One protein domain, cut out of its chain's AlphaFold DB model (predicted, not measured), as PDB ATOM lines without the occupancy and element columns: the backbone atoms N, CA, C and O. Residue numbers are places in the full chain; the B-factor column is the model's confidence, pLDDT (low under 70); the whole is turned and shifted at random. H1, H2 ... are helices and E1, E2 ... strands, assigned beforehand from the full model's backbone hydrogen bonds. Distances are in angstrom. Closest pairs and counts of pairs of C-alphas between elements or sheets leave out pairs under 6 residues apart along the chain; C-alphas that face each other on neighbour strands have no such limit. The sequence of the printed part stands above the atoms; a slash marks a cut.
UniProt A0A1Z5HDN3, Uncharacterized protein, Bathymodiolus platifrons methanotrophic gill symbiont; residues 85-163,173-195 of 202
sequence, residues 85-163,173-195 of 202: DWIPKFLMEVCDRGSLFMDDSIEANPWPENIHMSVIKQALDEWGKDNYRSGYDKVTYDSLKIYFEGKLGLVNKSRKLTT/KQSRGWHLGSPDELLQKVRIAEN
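This is residues 85 to 163 and 173 to 195 of the 202 residues of an uncharacterized protein of Bathymodiolus platifrons methanotrophic gill symbiont (UniProt A0A1Z5HDN3). A two-stranded antiparallel ribbon, E1 and E2, lies at one end of a body of four helices, H1 beside H4, with H2 and H3 set crosswise. The printed part has 102 residues, ordered H1 H2 H3 E1 E2 H4, mostly helix, and is compact: radius of gyration of the C-alphas 13.5 A, spans 45 by 34 by 24 A.

Find E1 at residues 156 to 160, E2 at 174 to 179, H1 at 86 to 97 and H3 at 141 to 151. H2, residues 117 to 131, runs 19.9 A from C-alpha 117 at (147.009, 104.555, 39.353). H4, residues 183 to 193, ends at (129.502, 97.455, 43.382).

Look at N 157 and O 177, 2.9 A apart, within hydrogen-bond range. H2 only just touches H1, with 3 pairs of C-alphas within 8 A, the closest Phe 90 and Leu 124 at 6.7 A. H1 touches H4, closest C-alphas Cys 95 and Pro 183, 4.6 A, at a shallow tilt of 32 degrees, opposite ways. H2 has 10 of 11 O i to N i+4 pairs within range; H1, H3 and H4 have every one.

Residues 164 to 172 are cut out, a 9.4 A gap between C-alphas 163 and 173. The link H1 to H2 is long. Confidence is under 70 at 20 residues, among them 157 to 163.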
ATOM      1  N   ASP A  85     128.333 108.215  39.991       87.75
ATOM      2  CA  ASP A  85     129.474 109.113  40.136       87.75
ATOM      3  C   ASP A  85     130.433 108.993  38.937       87.75
ATOM      4  O   ASP A  85     130.383 108.053  38.140       87.75
ATOM      5  N   TRP A  86     131.358 109.944  38.821       90.44
ATOM      6  CA  TRP A  86     132.293 110.025  37.698       90.44
ATOM      7  C   TRP A  86     133.180 108.782  37.528       90.44
ATOM      8  O   TRP A  86     133.394 108.345  36.403       90.44
ATOM      9  N   ILE A  87     133.658 108.182  38.628       92.25
ATOM     10  CA  ILE A  87     134.520 106.984  38.588       92.25
ATOM     11  C   ILE A  87     133.794 105.777  37.964       92.25
ATOM     12  O   ILE A  87     134.306 105.251  36.979       92.25
ATOM     13  N   PRO A  88     132.633 105.317  38.479       92.25
ATOM     14  CA  PRO A  88     131.925 104.191  37.872       92.25
ATOM     15  C   PRO A  88     131.482 104.466  36.433       92.25
ATOM     16  O   PRO A  88     131.590 103.567  35.605       92.25
ATOM     17  N   LYS A  89     131.047 105.694  36.104       90.88
ATOM     18  CA  LYS A  89     130.703 106.070  34.718       90.88
ATOM     19  C   LYS A  89     131.876 105.875  33.767       90.88
ATOM     20  O   LYS A  89     131.739 105.165  32.776       90.88
ATOM     21  N   PHE A  90     133.023 106.450  34.118       92.50
ATOM     22  CA  PHE A  90     134.258 106.288  33.364       92.50
ATOM     23  C   PHE A  90     134.625 104.811  33.198       92.50
ATOM     24  O   PHE A  90     134.883 104.371  32.082       92.50
ATOM     25  N   LEU A  91     134.619 104.037  34.293       91.88
ATOM     26  CA  LEU A  91     135.030 102.633  34.267       91.88
ATOM     27  C   LEU A  91     134.148 101.776  33.364       91.88
ATOM     28  O   LEU A  91     134.689 100.989  32.594       91.88
ATOM     29  N   MET A  92     132.824 101.926  33.424       90.50
ATOM     30  CA  MET A  92     131.931 101.173  32.538       90.50
ATOM     31  C   MET A  92     132.223 101.479  31.070       90.50
ATOM     32  O   MET A  92     132.362 100.562  30.270       90.50
ATOM     33  N   GLU A  93     132.408 102.754  30.729       90.12
ATOM     34  CA  GLU A  93     132.601 103.164  29.342       90.12
ATOM     35  C   GLU A  93     133.948 102.698  28.764       90.12
ATOM     36  O   GLU A  93     134.021 102.288  27.605       90.12
ATOM     37  N   VAL A  94     135.022 102.710  29.562       89.25
ATOM     38  CA  VAL A  94     136.322 102.176  29.115       89.25
ATOM     39  C   VAL A  94     136.346 100.650  29.070       89.25
ATOM     40  O   VAL A  94     137.058 100.093  28.234       89.25
ATOM     41  N   CYS A  95     135.573  99.969  29.926       88.81
ATOM     42  CA  CYS A  95     135.418  98.517  29.850       88.81
ATOM     43  C   CYS A  95     134.659  98.120  28.580       88.81
ATOM     44  O   CYS A  95     135.145  97.266  27.846       88.81
ATOM     45  N   ASP A  96     133.548  98.799  28.271       86.69
ATOM     46  CA  ASP A  96     132.761  98.556  27.054       86.69
ATOM     47  C   ASP A  96     133.594  98.794  25.780       86.69
ATOM     48  O   ASP A  96     133.472  98.063  24.798       86.69
ATOM     49  N   ARG A  97     134.489  99.793  25.792       85.06
ATOM     50  CA  ARG A  97     135.437 100.045  24.688       85.06
ATOM     51  C   ARG A  97     136.647  99.107  24.675       85.06
ATOM     52  O   ARG A  97     137.367  99.076  23.678       85.06
ATOM     53  N   GLY A  98     136.946  98.424  25.780       82.62
ATOM     54  CA  GLY A  98     138.130  97.573  25.938       82.62
ATOM     55  C   GLY A  98     139.481  98.298  25.833       82.62
ATOM     56  O   GLY A  98     140.493  97.664  25.524       82.62
ATOM     57  N   SER A  99     139.536  99.619  26.042       81.19
ATOM     58  CA  SER A  99     140.765 100.416  25.880       81.19
ATOM     59  C   SER A  99     140.765 101.717  26.691       81.19
ATOM     60  O   SER A  99     139.715 102.226  27.080       81.19
ATOM     61  N   LEU A 100     141.962 102.262  26.952       81.06
ATOM     62  CA  LEU A 100     142.158 103.536  27.658       81.06
ATOM     63  C   LEU A 100     142.717 104.611  26.716       81.06
ATOM     64  O   LEU A 100     143.754 104.405  26.078       81.06
ATOM     65  N   PHE A 101     142.071 105.777  26.692       75.69
ATOM     66  CA  PHE A 101     142.561 106.968  25.994       75.69
ATOM     67  C   PHE A 101     143.447 107.817  26.909       75.69
ATOM     68  O   PHE A 101     143.169 107.964  28.098       75.69
ATOM     69  N   MET A 102     144.524 108.354  26.345       71.69
ATOM     70  CA  MET A 102     145.499 109.221  27.010       71.69
ATOM     71  C   MET A 102     145.747 110.441  26.127       71.69
ATOM     72  O   MET A 102     145.767 110.293  24.908       71.69
ATOM     73  N   ASP A 103     146.012 111.596  26.745       62.75
ATOM     74  CA  ASP A 103     146.285 112.895  26.087       62.75
ATOM     75  C   ASP A 103     147.332 112.796  24.943       62.75
ATOM     76  O   ASP A 103     147.251 113.507  23.949       62.75
ATOM     77  N   ASP A 104     148.279 111.848  25.035       56.12
ATOM     78  CA  ASP A 104     149.405 111.702  24.095       56.12
ATOM     79  C   ASP A 104     149.255 110.569  23.054       56.12
ATOM     80  O   ASP A 104     150.197 110.297  22.304       56.12
ATOM     81  N   SER A 105     148.115 109.872  22.983       54.53
ATOM     82  CA  SER A 105     147.947 108.736  22.063       54.53
ATOM     83  C   SER A 105     146.730 108.893  21.151       54.53
ATOM     84  O   SER A 105     145.594 108.696  21.574       54.53
ATOM     85  N   ILE A 106     146.986 109.155  19.862       53.38
ATOM     86  CA  ILE A 106     145.990 109.032  18.775       53.38
ATOM     87  C   ILE A 106     145.458 107.585  18.695       53.38
ATOM     88  O   ILE A 106     144.348 107.342  18.225       53.38
ATOM     89  N   GLU A 107     146.235 106.622  19.193       54.97
ATOM     90  CA  GLU A 107     145.901 105.203  19.222       54.97
ATOM     91  C   GLU A 107     145.410 104.778  20.612       54.97
ATOM     92  O   GLU A 107     146.022 105.088  21.634       54.97
ATOM     93  N   ALA A 108     144.294 104.050  20.652       60.78
ATOM     94  CA  ALA A 108     143.752 103.480  21.878       60.78
ATOM     95  C   ALA A 108     144.766 102.507  22.506       60.78
ATOM     96  O   ALA A 108     145.227 101.575  21.844       60.78
ATOM     97  N   ASN A 109     145.108 102.693  23.786       64.31
ATOM     98  CA  ASN A 109     146.010 101.757  24.456       64.31
ATOM     99  C   ASN A 109     145.261 100.442  24.732       64.31
ATOM    100  O   ASN A 109     144.194 100.482  25.359       64.31
ATOM    101  N   PRO A 110     145.796  99.281  24.309       68.44
ATOM    102  CA  PRO A 110     145.165  97.992  24.562       68.44
ATOM    103  C   PRO A 110     145.068  97.720  26.066       68.44
ATOM    104  O   PRO A 110     145.964  98.095  26.828       68.44
ATOM    105  N   TRP A 111     143.982  97.059  26.479       75.56
ATOM    106  CA  TRP A 111     143.661  96.785  27.881       75.56
ATOM    107  C   TRP A 111     144.824  96.114  28.642       75.56
ATOM    108  O   TRP A 111     145.168  94.962  28.357       75.56
ATOM    109  N   PRO A 112     145.445  96.791  29.625       70.38
ATOM    110  CA  PRO A 112     146.547  96.211  30.383       70.38
ATOM    111  C   PRO A 112     146.069  95.351  31.562       70.38
ATOM    112  O   PRO A 112     145.241  95.770  32.364       70.38
ATOM    113  N   GLU A 113     146.704  94.191  31.763       67.38
ATOM    114  CA  GLU A 113     146.443  93.291  32.907       67.38
ATOM    115  C   GLU A 113     146.760  93.949  34.275       67.38
ATOM    116  O   GLU A 113     146.193  93.595  35.313       67.38
ATOM    117  N   ASN A 114     147.706  94.896  34.302       75.06
ATOM    118  CA  ASN A 114     148.086  95.658  35.493       75.06
ATOM    119  C   ASN A 114     148.320  97.122  35.123       75.06
ATOM    120  O   ASN A 114     149.119  97.410  34.231       75.06
ATOM    121  N   ILE A 115     147.683  98.042  35.850       77.44
ATOM    122  CA  ILE A 115     147.732  99.475  35.546       77.44
ATOM    123  C   ILE A 115     148.137 100.276  36.774       77.44
ATOM    124  O   ILE A 115     147.594 100.114  37.867       77.44
ATOM    125  N   HIS A 116     149.102 101.178  36.604       81.25
ATOM    126  CA  HIS A 116     149.463 102.116  37.660       81.25
ATOM    127  C   HIS A 116     148.373 103.183  37.837       81.25
ATOM    128  O   HIS A 116     147.822 103.681  36.861       81.25
ATOM    129  N   MET A 117     148.095 103.602  39.075       81.94
ATOM    130  CA  MET A 117     147.009 104.555  39.353       81.94
ATOM    131  C   MET A 117     147.145 105.877  38.578       81.94
ATOM    132  O   MET A 117     146.141 106.472  38.214       81.94
ATOM    133  N   SER A 118     148.370 106.326  38.283       82.50
ATOM    134  CA  SER A 118     148.591 107.549  37.490       82.50
ATOM    135  C   SER A 118     148.066 107.446  36.060       82.50
ATOM    136  O   SER A 118     147.595 108.435  35.520       82.50
ATOM    137  N   VAL A 119     148.126 106.251  35.473       83.88
ATOM    138  CA  VAL A 119     147.643 105.949  34.120       83.88
ATOM    139  C   VAL A 119     146.110 106.021  34.130       83.88
ATOM    140  O   VAL A 119     145.512 106.730  33.331       83.88
ATOM    141  N   ILE A 120     145.467 105.406  35.127       86.62
ATOM    142  CA  ILE A 120     144.009 105.492  35.317       86.62
ATOM    143  C   ILE A 120     143.570 106.937  35.555       86.62
ATOM    144  O   ILE A 120     142.589 107.392  34.977       86.62
ATOM    145  N   LYS A 121     144.312 107.673  36.386       88.19
ATOM    146  CA  LYS A 121     144.024 109.076  36.678       88.19
ATOM    147  C   LYS A 121     144.106 109.945  35.428       88.19
ATOM    148  O   LYS A 121     143.219 110.761  35.224       88.19
ATOM    149  N   GLN A 122     145.149 109.768  34.621       87.38
ATOM    150  CA  GLN A 122     145.328 110.515  33.380       87.38
ATOM    151  C   GLN A 122     144.189 110.227  32.398       87.38
ATOM    152  O   GLN A 122     143.588 111.165  31.889       87.38
ATOM    153  N   ALA A 123     143.831 108.955  32.207       87.25
ATOM    154  CA  ALA A 123     142.703 108.577  31.355       87.25
ATOM    155  C   ALA A 123     141.363 109.143  31.859       87.25
ATOM    156  O   ALA A 123     140.542 109.594  31.067       87.25
ATOM    157  N   LEU A 124     141.148 109.158  33.178       90.25
ATOM    158  CA  LEU A 124     139.955 109.747  33.787       90.25
ATOM    159  C   LEU A 124     139.917 111.272  33.636       90.25
ATOM    160  O   LEU A 124     138.845 111.840  33.451       90.25
ATOM    161  N   ASP A 125     141.061 111.943  33.740       89.25
ATOM    162  CA  ASP A 125     141.142 113.388  33.527       89.25
ATOM    163  C   ASP A 125     140.888 113.752  32.066       89.25
ATOM    164  O   ASP A 125     140.202 114.741  31.819       89.25
ATOM    165  N   GLU A 126     141.371 112.933  31.129       88.38
ATOM    166  CA  GLU A 126     141.090 113.084  29.701       88.38
ATOM    167  C   GLU A 126     139.599 112.923  29.415       88.38
ATOM    168  O   GLU A 126     138.957 113.831  28.900       88.38
ATOM    169  N   TRP A 127     139.019 111.807  29.858       89.50
ATOM    170  CA  TRP A 127     137.583 111.555  29.764       89.50
ATOM    171  C   TRP A 127     136.752 112.658  30.435       89.50
ATOM    172  O   TRP A 127     135.698 113.066  29.946       89.50
ATOM    173  N   GLY A 128     137.246 113.175  31.558       87.94
ATOM    174  CA  GLY A 128     136.624 114.244  32.317       87.94
ATOM    175  C   GLY A 128     136.591 115.593  31.598       87.94
ATOM    176  O   GLY A 128     135.719 116.395  31.924       87.94
ATOM    177  N   LYS A 129     137.467 115.857  30.614       87.62
ATOM    178  CA  LYS A 129     137.419 117.099  29.811       87.62
ATOM    179  C   LYS A 129     136.066 117.258  29.103       87.62
ATOM    180  O   LYS A 129     135.546 118.370  29.060       87.62
ATOM    181  N   ASP A 130     135.485 116.150  28.645       86.50
ATOM    182  CA  ASP A 130     134.205 116.133  27.925       86.50
ATOM    183  C   ASP A 130     132.994 115.878  28.837       86.50
ATOM    184  O   ASP A 130     131.859 116.184  28.472       86.50
ATOM    185  N   ASN A 131     133.218 115.308  30.026       86.81
ATOM    186  CA  ASN A 131     132.142 114.803  30.884       86.81
ATOM    187  C   ASN A 131     131.926 115.610  32.168       86.81
ATOM    188  O   ASN A 131     130.794 115.686  32.654       86.81
ATOM    189  N   TYR A 132     132.969 116.217  32.739       85.94
ATOM    190  CA  TYR A 132     132.828 117.008  33.959       85.94
ATOM    191  C   TYR A 132     131.987 118.259  33.705       85.94
ATOM    192  O   TYR A 132     132.209 119.009  32.759       85.94
ATOM    193  N   ARG A 133     131.035 118.526  34.605       77.56
ATOM    194  CA  ARG A 133     130.202 119.737  34.537       77.56
ATOM    195  C   ARG A 133     130.947 120.966  35.050       77.56
ATOM    196  O   ARG A 133     130.634 122.086  34.658       77.56
ATOM    197  N   SER A 134     131.904 120.769  35.955       79.56
ATOM    198  CA  SER A 134     132.664 121.834  36.602       79.56
ATOM    199  C   SER A 134     134.074 121.383  36.991       79.56
ATOM    200  O   SER A 134     134.355 120.199  37.153       79.56
ATOM    201  N   GLY A 135     134.976 122.337  37.236       73.12
ATOM    202  CA  GLY A 135     136.321 122.031  37.738       73.12
ATOM    203  C   GLY A 135     136.351 121.371  39.128       73.12
ATOM    204  O   GLY A 135     137.365 120.772  39.479       73.12
ATOM    205  N   TYR A 136     135.257 121.451  39.895       76.81
ATOM    206  CA  TYR A 136     135.105 120.794  41.200       76.81
ATOM    207  C   TYR A 136     134.779 119.300  41.085       76.81
ATOM    208  O   TYR A 136     134.961 118.566  42.051       76.81
ATOM    209  N   ASP A 137     134.348 118.844  39.907       80.56
ATOM    210  CA  ASP A 137     134.060 117.433  39.628       80.56
ATOM    211  C   ASP A 137     135.329 116.592  39.432       80.56
ATOM    212  O   ASP A 137     135.259 115.366  39.326       80.56
ATOM    213  N   LYS A 138     136.503 117.238  39.403       85.88
ATOM    214  CA  LYS A 138     137.788 116.560  39.238       85.88
ATOM    215  C   LYS A 138     137.999 115.544  40.348       85.88
ATOM    216  O   LYS A 138     138.206 115.874  41.516       85.88
ATOM    217  N   VAL A 139     138.027 114.285  39.942       88.56
ATOM    218  CA  VAL A 139     138.285 113.166  40.837       88.56
ATOM    219  C   VAL A 139     139.723 113.237  41.351       88.56
ATOM    220  O   VAL A 139     140.654 113.511  40.594       88.56
ATOM    221  N   THR A 140     139.927 112.985  42.644       89.38
ATOM    222  CA  THR A 140     141.255 112.940  43.272       89.38
ATOM    223  C   THR A 140     141.834 111.523  43.260       89.38
ATOM    224  O   THR A 140     141.116 110.534  43.100       89.38
ATOM    225  N   TYR A 141     143.150 111.403  43.465       88.94
ATOM    226  CA  TYR A 141     143.801 110.098  43.641       88.94
ATOM    227  C   TYR A 141     143.227 109.313  44.826       88.94
ATOM    228  O   TYR A 141     143.075 108.097  44.730       88.94
ATOM    229  N   ASP A 142     142.879 110.002  45.915       89.12
ATOM    230  CA  ASP A 142     142.320 109.368  47.108       89.12
ATOM    231  C   ASP A 142     140.926 108.801  46.840       89.12
ATOM    232  O   ASP A 142     140.665 107.655  47.198       89.12
ATOM    233  N   SER A 143     140.056 109.537  46.137       89.94
ATOM    234  CA  SER A 143     138.730 109.037  45.751       89.94
ATOM    235  C   SER A 143     138.825 107.802  44.852       89.94
ATOM    236  O   SER A 143     138.110 106.825  45.072       89.94
ATOM    237  N   LEU A 144     139.749 107.807  43.884       90.06
ATOM    238  CA  LEU A 144     140.039 106.632  43.056       90.06
ATOM    239  C   LEU A 144     140.529 105.454  43.894       90.06
ATOM    240  O   LEU A 144     140.041 104.339  43.735       90.06
ATOM    241  N   LYS A 145     141.467 105.693  44.813       89.06
ATOM    242  CA  LYS A 145     142.003 104.645  45.681       89.06
ATOM    243  C   LYS A 145     140.908 104.041  46.557       89.06
ATOM    244  O   LYS A 145     140.773 102.824  46.577       89.06
ATOM    245  N   ILE A 146     140.104 104.876  47.215       90.88
ATOM    246  CA  ILE A 146     138.975 104.444  48.049       90.88
ATOM    247  C   ILE A 146     137.995 103.602  47.231       90.88
ATOM    248  O   ILE A 146     137.523 102.576  47.712       90.88
ATOM    249  N   TYR A 147     137.709 104.000  45.992       91.81
ATOM    250  CA  TYR A 147     136.822 103.238  45.120       91.81
ATOM    251  C   TYR A 147     137.416 101.867  44.754       91.81
ATOM    252  O   TYR A 147     136.760 100.837  44.889       91.81
ATOM    253  N   PHE A 148     138.684 101.833  44.348       90.31
ATOM    254  CA  PHE A 148     139.341 100.616  43.876       90.31
ATOM    255  C   PHE A 148     139.596  99.603  45.003       90.31
ATOM    256  O   PHE A 148     139.303  98.420  44.838       90.31
ATOM    257  N   GLU A 149     140.112 100.053  46.149       88.88
ATOM    258  CA  GLU A 149     140.359  99.206  47.328       88.88
ATOM    259  C   GLU A 149     139.043  98.882  48.052       88.88
ATOM    260  O   GLU A 149     138.780  97.728  48.377       88.88
ATOM    261  N   GLY A 150     138.219  99.900  48.311       84.94
ATOM    262  CA  GLY A 150     137.077  99.796  49.218       84.94
ATOM    263  C   GLY A 150     135.789  99.290  48.575       84.94
ATOM    264  O   GLY A 150     135.061  98.542  49.222       84.94
ATOM    265  N   LYS A 151     135.489  99.680  47.327       87.38
ATOM    266  CA  LYS A 151     134.274  99.232  46.618       87.38
ATOM    267  C   LYS A 151     134.528  98.027  45.716       87.38
ATOM    268  O   LYS A 151     133.746  97.086  45.745       87.38
ATOM    269  N   LEU A 152     135.606  98.044  44.928       88.56
ATOM    270  CA  LEU A 152     135.889  96.979  43.953       88.56
ATOM    271  C   LEU A 152     136.740  95.824  44.508       88.56
ATOM    272  O   LEU A 152     136.887  94.800  43.839       88.56
ATOM    273  N   GLY A 153     137.340  95.984  45.694       85.50
ATOM    274  CA  GLY A 153     138.197  94.963  46.305       85.50
ATOM    275  C   GLY A 153     139.435  94.620  45.467       85.50
ATOM    276  O   GLY A 153     139.928  93.492  45.509       85.50
ATOM    277  N   LEU A 154     139.920  95.560  44.650       86.12
ATOM    278  CA  LEU A 154     141.073  95.325  43.790       86.12
ATOM    279  C   LEU A 154     142.357  95.269  44.620       86.12
ATOM    280  O   LEU A 154     142.532  95.979  45.607       86.12
ATOM    281  N   VAL A 155     143.291  94.420  44.193       78.25
ATOM    282  CA  VAL A 155     144.575  94.255  44.877       78.25
ATOM    283  C   VAL A 155     145.633  95.089  44.170       78.25
ATOM    284  O   VAL A 155     145.904  94.898  42.980       78.25
ATOM    285  N   ASN A 156     146.279  95.978  44.922       76.81
ATOM    286  CA  ASN A 156     147.484  96.660  44.471       76.81
ATOM    287  C   ASN A 156     148.655  95.665  44.491       76.81
ATOM    288  O   ASN A 156     149.218  95.349  45.543       76.81
ATOM    289  N   LYS A 157     148.995  95.114  43.324       68.38
ATOM    290  CA  LYS A 157     150.099  94.166  43.178       68.38
ATOM    291  C   LYS A 157     151.371  94.938  42.839       68.38
ATOM    292  O   LYS A 157     151.449  95.679  41.863       68.38
ATOM    293  N   SER A 158     152.425  94.698  43.610       59.16
ATOM    294  CA  SER A 158     153.788  95.029  43.193       59.16
ATOM    295  C   SER A 158     154.427  93.772  42.599       59.16
ATOM    296  O   SER A 158     154.980  92.943  43.319       59.16
ATOM    297  N   ARG A 159     154.338  93.570  41.273       50.66
ATOM    298  CA  ARG A 159     155.108  92.481  40.639       50.66
ATOM    299  C   ARG A 159     156.595  92.856  40.697       50.66
ATOM    300  O   ARG A 159     157.015  93.873  40.144       50.66
ATOM    301  N   LYS A 160     157.414  92.024  41.351       45.66
ATOM    302  CA  LYS A 160     158.865  91.995  41.117       45.66
ATOM    303  C   LYS A 160     159.086  91.258  39.795       45.66
ATOM    304  O   LYS A 160     159.048  90.034  39.779       45.66
ATOM    305  N   LEU A 161     159.291  91.975  38.690       44.94
ATOM    306  CA  LEU A 161     159.837  91.340  37.489       44.94
ATOM    307  C   LEU A 161     161.319  91.031  37.736       44.94
ATOM    308  O   LEU A 161     162.139  91.941  37.857       44.94
ATOM    309  N   THR A 162     161.665  89.749  37.810       41.12
ATOM    310  CA  THR A 162     163.043  89.275  37.654       41.12
ATOM    311  C   THR A 162     163.267  88.929  36.189       41.12
ATOM    312  O   THR A 162     162.863  87.863  35.737       41.12
ATOM    313  N   THR A 163     163.908  89.820  35.436       46.44
ATOM    314  CA  THR A 163     164.525  89.455  34.156       46.44
ATOM    315  C   THR A 163     165.942  88.943  34.411       46.44
ATOM    316  O   THR A 163     166.711  89.542  35.166       46.44
ATOM    317  N   LYS A 173     162.410  96.994  37.363       42.53
ATOM    318  CA  LYS A 173     161.134  97.673  37.098       42.53
ATOM    319  C   LYS A 173     160.061  96.964  37.923       42.53
ATOM    320  O   LYS A 173     159.486  95.966  37.503       42.53
ATOM    321  N   GLN A 174     159.822  97.464  39.134       43.47
ATOM    322  CA  GLN A 174     158.588  97.160  39.851       43.47
ATOM    323  C   GLN A 174     157.449  97.842  39.087       43.47
ATOM    324  O   GLN A 174     157.293  99.057  39.190       43.47
ATOM    325  N   SER A 175     156.647  97.098  38.325       53.56
ATOM    326  CA  SER A 175     155.346  97.614  37.894       53.56
ATOM    327  C   SER A 175     154.423  97.543  39.112       53.56
ATOM    328  O   SER A 175     153.815  96.508  39.391       53.56
ATOM    329  N   ARG A 176     154.415  98.608  39.920       63.03
ATOM    330  CA  ARG A 176     153.380  98.808  40.940       63.03
ATOM    331  C   ARG A 176     152.086  99.135  40.205       63.03
ATOM    332  O   ARG A 176     152.114  99.943  39.279       63.03
ATOM    333  N   GLY A 177     150.976  98.520  40.582       74.12
ATOM    334  CA  GLY A 177     149.710  98.806  39.929       74.12
ATOM    335  C   GLY A 177     148.557  97.965  40.440       74.12
ATOM    336  O   GLY A 177     148.729  96.975  41.150       74.12
ATOM    337  N   TRP A 178     147.366  98.385  40.056       80.62
ATOM    338  CA  TRP A 178     146.134  97.663  40.299       80.62
ATOM    339  C   TRP A 178     145.978  96.585  39.248       80.62
ATOM    340  O   TRP A 178     146.134  96.839  38.051       80.62
ATOM    341  N   HIS A 179     145.686  95.379  39.710       82.75
ATOM    342  CA  HIS A 179     145.325  94.288  38.827       82.75
ATOM    343  C   HIS A 179     143.840  94.406  38.492       82.75
ATOM    344  O   HIS A 179     143.002  94.140  39.354       82.75
ATOM    345  N   LEU A 180     143.538  94.860  37.276       78.88
ATOM    346  CA  LEU A 180     142.164  95.140  36.859       78.88
ATOM    347  C   LEU A 180     141.419  93.889  36.381       78.88
ATOM    348  O   LEU A 180     140.201  93.850  36.506       78.88
ATOM    349  N   GLY A 181     142.144  92.864  35.919       80.31
ATOM    350  CA  GLY A 181     141.545  91.707  35.248       80.31
ATOM    351  C   GLY A 181     141.239  92.005  33.780       80.31
ATOM    352  O   GLY A 181     141.852  92.905  33.196       80.31
ATOM    353  N   SER A 182     140.323  91.251  33.177       85.25
ATOM    354  CA  SER A 182     139.776  91.571  31.849       85.25
ATOM    355  C   SER A 182     138.795  92.764  31.910       85.25
ATOM    356  O   SER A 182     138.327  93.110  33.000       85.25
ATOM    357  N   PRO A 183     138.467  93.409  30.771       87.31
ATOM    358  CA  PRO A 183     137.431  94.445  30.735       87.31
ATOM    359  C   PRO A 183     136.090  93.944  31.285       87.31
ATOM    360  O   PRO A 183     135.476  94.622  32.104       87.31
ATOM    361  N   ASP A 184     135.683  92.730  30.907       88.75
ATOM    362  CA  ASP A 184     134.416  92.126  31.332       88.75
ATOM    363  C   ASP A 184     134.383  91.851  32.842       88.75
ATOM    364  O   ASP A 184     133.394  92.145  33.515       88.75
ATOM    365  N   GLU A 185     135.488  91.348  33.406       88.62
ATOM    366  CA  GLU A 185     135.616  91.115  34.850       88.62
ATOM    367  C   GLU A 185     135.511  92.423  35.640       88.62
ATOM    368  O   GLU A 185     134.862  92.476  36.691       88.62
ATOM    369  N   LEU A 186     136.158  93.488  35.156       89.44
ATOM    370  CA  LEU A 186     136.084  94.789  35.810       89.44
ATOM    371  C   LEU A 186     134.684  95.396  35.673       89.44
ATOM    372  O   LEU A 186     134.161  95.916  36.659       89.44
ATOM    373  N   LEU A 187     134.064  95.288  34.496       90.19
ATOM    374  CA  LEU A 187     132.703  95.757  34.251       90.19
ATOM    375  C   LEU A 187     131.717  95.089  35.209       90.19
ATOM    376  O   LEU A 187     130.947  95.782  35.874       90.19
ATOM    377  N   GLN A 188     131.786  93.764  35.345       90.31
ATOM    378  CA  GLN A 188     130.926  93.018  36.259       90.31
ATOM    379  C   GLN A 188     131.128  93.470  37.713       90.31
ATOM    380  O   GLN A 188     130.154  93.718  38.426       90.31
ATOM    381  N   LYS A 189     132.379  93.672  38.152       90.12
ATOM    382  CA  LYS A 189     132.669  94.202  39.495       90.12
ATOM    383  C   LYS A 189     132.081  95.592  39.717       90.12
ATOM    384  O   LYS A 189     131.539  95.845  40.789       90.12
ATOM    385  N   VAL A 190     132.178  96.483  38.730       90.88
ATOM    386  CA  VAL A 190     131.601  97.834  38.808       90.88
ATOM    387  C   VAL A 190     130.077  97.758  38.889       90.88
ATOM    388  O   VAL A 190     129.483  98.402  39.754       90.88
ATOM    389  N   ARG A 191     129.436  96.929  38.056       88.81
ATOM    390  CA  ARG A 191     127.976  96.761  38.059       88.81
ATOM    391  C   ARG A 191     127.449  96.207  39.379       88.81
ATOM    392  O   ARG A 191     126.460  96.734  39.888       88.81
ATOM    393  N   ILE A 192     128.132  95.225  39.967       87.75
ATOM    394  CA  ILE A 192     127.796  94.690  41.295       87.75
ATOM    395  C   ILE A 192     128.020  95.758  42.378       87.75
ATOM    396  O   ILE A 192     127.133  96.006  43.195       87.75
ATOM    397  N   ALA A 193     129.170  96.442  42.374       87.81
ATOM    398  CA  ALA A 193     129.502  97.455  43.382       87.81
ATOM    399  C   ALA A 193     128.525  98.646  43.388       87.81
ATOM    400  O   ALA A 193     128.265  99.239  44.440       87.81
ATOM    401  N   GLU A 194     127.964  98.984  42.227       86.56
ATOM    402  CA  GLU A 194     126.961 100.041  42.074       86.56
ATOM    403  C   GLU A 194     125.510  99.535  42.135       86.56
ATOM    404  O   GLU A 194     124.577 100.327  41.998       86.56
ATOM    405  N   ASN A 195     125.292  98.246  42.434       80.44
ATOM    406  CA  ASN A 195     123.971  97.606  42.491       80.44
ATOM    407  C   ASN A 195     123.163  97.795  41.192       80.44
ATOM    408  O   ASN A 195     121.950  98.005  41.225       80.44
TER     409      ASN A 195